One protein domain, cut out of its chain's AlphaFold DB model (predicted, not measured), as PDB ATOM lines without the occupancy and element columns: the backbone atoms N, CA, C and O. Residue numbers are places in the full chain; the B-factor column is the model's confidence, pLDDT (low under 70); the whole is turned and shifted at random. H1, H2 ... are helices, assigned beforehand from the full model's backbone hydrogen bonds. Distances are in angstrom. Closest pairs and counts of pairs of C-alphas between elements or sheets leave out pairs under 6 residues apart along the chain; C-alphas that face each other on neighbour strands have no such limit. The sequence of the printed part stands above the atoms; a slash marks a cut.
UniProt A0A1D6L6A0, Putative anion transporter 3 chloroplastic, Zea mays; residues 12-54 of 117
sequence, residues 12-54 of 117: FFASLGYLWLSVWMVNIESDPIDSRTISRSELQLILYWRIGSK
ATOM      1  N   PHE A  12     -55.167  48.907 -31.742       92.35
ATOM      2  CA  PHE A  12     -54.177  49.361 -30.764       92.35
ATOM      3  C   PHE A  12     -54.352  48.695 -29.390       92.35
ATOM      4  O   PHE A  12     -53.394  48.172 -28.825       92.35
ATOM      5  N   PHE A  13     -55.574  48.660 -28.851       93.78
ATOM      6  CA  PHE A  13     -55.810  47.990 -27.569       93.78
ATOM      7  C   PHE A  13     -55.642  46.469 -27.667       93.78
ATOM      8  O   PHE A  13     -55.150  45.851 -26.724       93.78
ATOM      9  N   ALA A  14     -55.985  45.866 -28.810       95.24
ATOM     10  CA  ALA A  14     -55.747  44.447 -29.049       95.24
ATOM     11  C   ALA A  14     -54.247  44.116 -29.045       95.24
ATOM     12  O   ALA A  14     -53.837  43.176 -28.366       95.24
ATOM     13  N   SER A  15     -53.413  44.892 -29.746       95.21
ATOM     14  CA  SER A  15     -51.966  44.650 -29.779       95.21
ATOM     15  C   SER A  15     -51.313  44.837 -28.407       95.21
ATOM     16  O   SER A  15     -50.459  44.034 -28.028       95.21
ATOM     17  N   LEU A  16     -51.762  45.822 -27.624       96.00
ATOM     18  CA  LEU A  16     -51.312  46.011 -26.245       96.00
ATOM     19  C   LEU A  16     -51.701  44.825 -25.350       96.00
ATOM     20  O   LEU A  16     -50.883  44.354 -24.562       96.00
ATOM     21  N   GLY A  17     -52.922  44.306 -25.509       95.30
ATOM     22  CA  GLY A  17     -53.381  43.101 -24.819       95.30
ATOM     23  C   GLY A  17     -52.536  41.872 -25.158       95.30
ATOM     24  O   GLY A  17     -52.150  41.132 -24.254       95.30
ATOM     25  N   TYR A  18     -52.180  41.685 -26.433       95.35
ATOM     26  CA  TYR A  18     -51.282  40.606 -26.857       95.35
ATOM     27  C   TYR A  18     -49.881  40.749 -26.267       95.35
ATOM     28  O   TYR A  18     -49.360  39.777 -25.729       95.35
ATOM     29  N   LEU A  19     -49.292  41.949 -26.309       94.48
ATOM     30  CA  LEU A  19     -47.990  42.217 -25.690       94.48
ATOM     31  C   LEU A  19     -48.004  41.896 -24.194       94.48
ATOM     32  O   LEU A  19     -47.113  41.204 -23.703       94.48
ATOM     33  N   TRP A  20     -49.033  42.354 -23.479       94.64
ATOM     34  CA  TRP A  20     -49.196  42.072 -22.057       94.64
ATOM     35  C   TRP A  20     -49.332  40.572 -21.784       94.64
ATOM     36  O   TRP A  20     -48.647  40.044 -20.910       94.64
ATOM     37  N   LEU A  21     -50.162  39.870 -22.559       93.33
ATOM     38  CA  LEU A  21     -50.353  38.429 -22.422       93.33
ATOM     39  C   LEU A  21     -49.054  37.664 -22.697       93.33
ATOM     40  O   LEU A  21     -48.734  36.744 -21.952       93.33
ATOM     41  N   SER A  22     -48.272  38.060 -23.704       91.91
ATOM     42  CA  SER A  22     -46.962  37.461 -23.973       91.91
ATOM     43  C   SER A  22     -45.996  37.637 -22.801       91.91
ATOM     44  O   SER A  22     -45.340  36.674 -22.413       91.91
ATOM     45  N   VAL A  23     -45.931  38.829 -22.195       90.74
ATOM     46  CA  VAL A  23     -45.106  39.062 -20.996       90.74
ATOM     47  C   VAL A  23     -45.605  38.219 -19.824       90.74
ATOM     48  O   VAL A  23     -44.809  37.587 -19.132       90.74
ATOM     49  N   TRP A  24     -46.918  38.172 -19.614       89.14
ATOM     50  CA  TRP A  24     -47.528  37.434 -18.515       89.14
ATOM     51  C   TRP A  24     -47.283  35.926 -18.622       89.14
ATOM     52  O   TRP A  24     -46.868  35.314 -17.644       89.14
ATOM     53  N   MET A  25     -47.430  35.345 -19.816       86.11
ATOM     54  CA  MET A  25     -47.187  33.917 -20.071       86.11
ATOM     55  C   MET A  25     -45.747  33.485 -19.771       86.11
ATOM     56  O   MET A  25     -45.527  32.339 -19.400       86.11
ATOM     57  N   VAL A  26     -44.766  34.381 -19.918       82.57
ATOM     58  CA  VAL A  26     -43.356  34.083 -19.605       82.57
ATOM     59  C   VAL A  26     -43.072  34.165 -18.101       82.57
ATOM     60  O   VAL A  26     -42.135  33.533 -17.621       82.57
ATOM     61  N   ASN A  27     -43.857  34.945 -17.356       80.26
ATOM     62  CA  ASN A  27     -43.615  35.216 -15.936       80.26
ATOM     63  C   ASN A  27     -44.528  34.429 -14.991       80.26
ATOM     64  O   ASN A  27     -44.287  34.447 -13.783       80.26
ATOM     65  N   ILE A  28     -45.580  33.783 -15.497       79.61
ATOM     66  CA  ILE A  28     -46.491  33.023 -14.650       79.61
ATOM     67  C   ILE A  28     -46.015  31.585 -14.467       79.61
ATOM     68  O   ILE A  28     -45.785  30.861 -15.430       79.61
ATOM     69  N   GLU A  29     -45.930  31.172 -13.207       71.59
ATOM     70  CA  GLU A  29     -45.735  29.782 -12.819       71.59
ATOM     71  C   GLU A  29     -47.029  29.260 -12.190       71.59
ATOM     72  O   GLU A  29     -47.665  29.957 -11.394       71.59
ATOM     73  N   SER A  30     -47.440  28.051 -12.573       69.37
ATOM     74  CA  SER A  30     -48.754  27.507 -12.188       69.37
ATOM     75  C   SER A  30     -48.792  27.041 -10.735       69.37
ATOM     76  O   SER A  30     -49.834  27.129 -10.085       69.37
ATOM     77  N   ASP A  31     -47.653  26.577 -10.219       64.39
ATOM     78  CA  ASP A  31     -47.518  26.106  -8.850       64.39
ATOM     79  C   ASP A  31     -46.456  26.915  -8.096       64.39
ATOM     80  O   ASP A  31     -45.342  27.108  -8.591       64.39
ATOM     81  N   PRO A  32     -46.740  27.351  -6.852       65.98
ATOM     82  CA  PRO A  32     -45.767  28.091  -6.049       65.98
ATOM     83  C   PRO A  32     -44.516  27.254  -5.743       65.98
ATOM     84  O   PRO A  32     -43.472  27.813  -5.419       65.98
ATOM     85  N   ILE A  33     -44.606  25.925  -5.862       63.42
ATOM     86  CA  ILE A  33     -43.493  24.989  -5.656       63.42
ATOM     87  C   ILE A  33     -42.489  25.049  -6.815       63.42
ATOM     88  O   ILE A  33     -41.290  24.951  -6.565       63.42
ATOM     89  N   ASP A  34     -42.961  25.264  -8.043       63.38
ATOM     90  CA  ASP A  34     -42.115  25.312  -9.242       63.38
ATOM     91  C   ASP A  34     -41.584  26.726  -9.530       63.38
ATOM     92  O   ASP A  34     -40.754  26.935 -10.418       63.38
ATOM     93  N   SER A  35     -42.016  27.715  -8.741       62.20
ATOM     94  CA  SER A  35     -41.643  29.109  -8.952       62.20
ATOM     95  C   SER A  35     -40.169  29.367  -8.616       62.20
ATOM     96  O   SER A  35     -39.715  29.269  -7.477       62.20
ATOM     97  N   ARG A  36     -39.394  29.738  -9.643       62.43
ATOM     98  CA  ARG A  36     -37.949  30.024  -9.530       62.43
ATOM     99  C   ARG A  36     -37.618  31.270  -8.704       62.43
ATOM    100  O   ARG A  36     -36.475  31.430  -8.286       62.43
ATOM    101  N   THR A  37     -38.589  32.154  -8.498       68.05
ATOM    102  CA  THR A  37     -38.408  33.478  -7.885       68.05
ATOM    103  C   THR A  37     -38.830  33.548  -6.420       68.05
ATOM    104  O   THR A  37     -38.587  34.572  -5.785       68.05
ATOM    105  N   ILE A  38     -39.444  32.497  -5.863       71.78
ATOM    106  CA  ILE A  38     -39.978  32.538  -4.498       71.78
ATOM    107  C   ILE A  38     -38.908  32.160  -3.467       71.78
ATOM    108  O   ILE A  38     -38.156  31.194  -3.624       71.78
ATOM    109  N   SER A  39     -38.832  32.927  -2.380       73.28
ATOM    110  CA  SER A  39     -37.931  32.618  -1.267       73.28
ATOM    111  C   SER A  39     -38.413  31.376  -0.512       73.28
ATOM    112  O   SER A  39     -39.613  31.178  -0.316       73.28
ATOM    113  N   ARG A  40     -37.485  30.571   0.028       73.77
ATOM    114  CA  ARG A  40     -37.842  29.418   0.879       73.77
ATOM    115  C   ARG A  40     -38.684  29.810   2.097       73.77
ATOM    116  O   ARG A  40     -39.527  29.020   2.514       73.77
ATOM    117  N   SER A  41     -38.474  31.001   2.663       76.66
ATOM    118  CA  SER A  41     -39.276  31.506   3.788       76.66
ATOM    119  C   SER A  41     -40.722  31.806   3.383       76.66
ATOM    120  O   SER A  41     -41.654  31.508   4.127       76.66
ATOM    121  N   GLU A  42     -40.910  32.353   2.186       77.89
ATOM    122  CA  GLU A  42     -42.214  32.715   1.639       77.89
ATOM    123  C   GLU A  42     -43.006  31.466   1.224       77.89
ATOM    124  O   GLU A  42     -44.181  31.332   1.566       77.89
ATOM    125  N   LEU A  43     -42.336  30.480   0.616       78.12
ATOM    126  CA  LEU A  43     -42.935  29.181   0.303       78.12
ATOM    127  C   LEU A  43     -43.416  28.447   1.566       78.12
ATOM    128  O   LEU A  43     -44.512  27.889   1.581       78.12
ATOM    129  N   GLN A  44     -42.617  28.464   2.639       80.46
ATOM    130  CA  GLN A  44     -42.988  27.868   3.927       80.46
ATOM    131  C   GLN A  44     -44.234  28.532   4.523       80.46
ATOM    132  O   GLN A  44     -45.126  27.829   4.991       80.46
ATOM    133  N   LEU A  45     -44.336  29.864   4.450       81.86
ATOM    134  CA  LEU A  45     -45.534  30.592   4.874       81.86
ATOM    135  C   LEU A  45     -46.759  30.158   4.061       81.86
ATOM    136  O   LEU A  45     -47.770  29.781   4.648       81.86
ATOM    137  N   ILE A  46     -46.669  30.141   2.728       80.34
ATOM    138  CA  ILE A  46     -47.785  29.744   1.851       80.34
ATOM    139  C   ILE A  46     -48.250  28.320   2.169       80.34
ATOM    140  O   ILE A  46     -49.449  28.078   2.306       80.34
ATOM    141  N   LEU A  47     -47.315  27.380   2.326       77.88
ATOM    142  CA  LEU A  47     -47.638  25.994   2.656       77.88
ATOM    143  C   LEU A  47     -48.236  25.864   4.061       77.88
ATOM    144  O   LEU A  47     -49.220  25.147   4.224       77.88
ATOM    145  N   TYR A  48     -47.712  26.588   5.051       80.82
ATOM    146  CA  TYR A  48     -48.251  26.601   6.411       80.82
ATOM    147  C   TYR A  48     -49.716  27.064   6.434       80.82
ATOM    148  O   TYR A  48     -50.583  26.378   6.982       80.82
ATOM    149  N   TRP A  49     -50.021  28.173   5.753       72.89
ATOM    150  CA  TRP A  49     -51.391  28.674   5.625       72.89
ATOM    151  C   TRP A  49     -52.284  27.738   4.796       72.89
ATOM    152  O   TRP A  49     -53.460  27.555   5.122       72.89
ATOM    153  N   ARG A  50     -51.734  27.080   3.766       70.89
ATOM    154  CA  ARG A  50     -52.452  26.085   2.952       70.89
ATOM    155  C   ARG A  50     -52.814  24.833   3.755       70.89
ATOM    156  O   ARG A  50     -53.889  24.292   3.547       70.89
ATOM    157  N   ILE A  51     -51.976  24.389   4.694       63.90
ATOM    158  CA  ILE A  51     -52.252  23.213   5.541       63.90
ATOM    159  C   ILE A  51     -53.379  23.491   6.549       63.90
ATOM    160  O   ILE A  51     -54.204  22.610   6.795       63.90
ATOM    161  N   GLY A  52     -53.463  24.713   7.090       63.26
ATOM    162  CA  GLY A  52     -54.610  25.140   7.909       63.26
ATOM    163  C   GLY A  52     -55.920  25.200   7.110       63.26
ATOM    164  O   GLY A  52     -57.003  24.959   7.639       63.26
ATOM    165  N   SER A  53     -55.803  25.434   5.806       60.83
ATOM    166  CA  SER A  53     -56.869  25.395   4.811       60.83
ATOM    167  C   SER A  53     -56.978  23.994   4.188       60.83
ATOM    168  O   SER A  53     -56.754  23.787   2.996       60.83
ATOM    169  N   LYS A  54     -57.362  22.980   4.978       53.69
ATOM    170  CA  LYS A  54     -57.896  21.720   4.423       53.69
ATOM    171  C   LYS A  54     -59.264  21.985   3.773       53.69
ATOM    172  O   LYS A  54     -60.284  21.455   4.202       53.69
TER     173      LYS A  54
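AT A GLANCE: This is residues 12 to 54 of the 117 residues of the protein "Putative anion transporter 3 chloroplastic" of Zea mays (UniProt A0A1D6L6A0). Two separate helices sit at opposite ends of a loose, folded link: H1 reaches out along the long axis as a free arm, and H2 is set crosswise at the far end. The printed part has 43 residues, with two named helices, H1 then H2, no named strand, and the class all helix. It is extended, with a radius of gyration of the C-alphas of 15.3 A and spans of 45 by 22 by 12 A.

HOW THE PARTS SIT: Start at H1, residues 12 to 27; its residues 12 to 26 stand free. Go on to H2, residues 40 to 52, which is apart from H1. Residues 48 to 54, of which 48 to 52 belong to H2, stand free too. In H1 and H2 every O i to N i+4 pair is within hydrogen-bond range.

IN THESE COORDINATES: Find C-alpha 12 at (-54.177, 49.361, -30.764); from there H1 runs 23.1 A to C-alpha 27. H2 begins at C-alpha 40, (-37.842, 29.418, 0.879), and runs 18.7 A to C-alpha 52 at (-54.610, 25.140, 7.909).

THE WHOLE: The two C-alphas farthest apart, those of Phe 12 and Gly 52, are 45.6 A apart. The printed part has no cut, and the link of 12 residues from H1 to H2 is long. Look for pLDDT under 70 at residues 30 to 37 and 51 to 54.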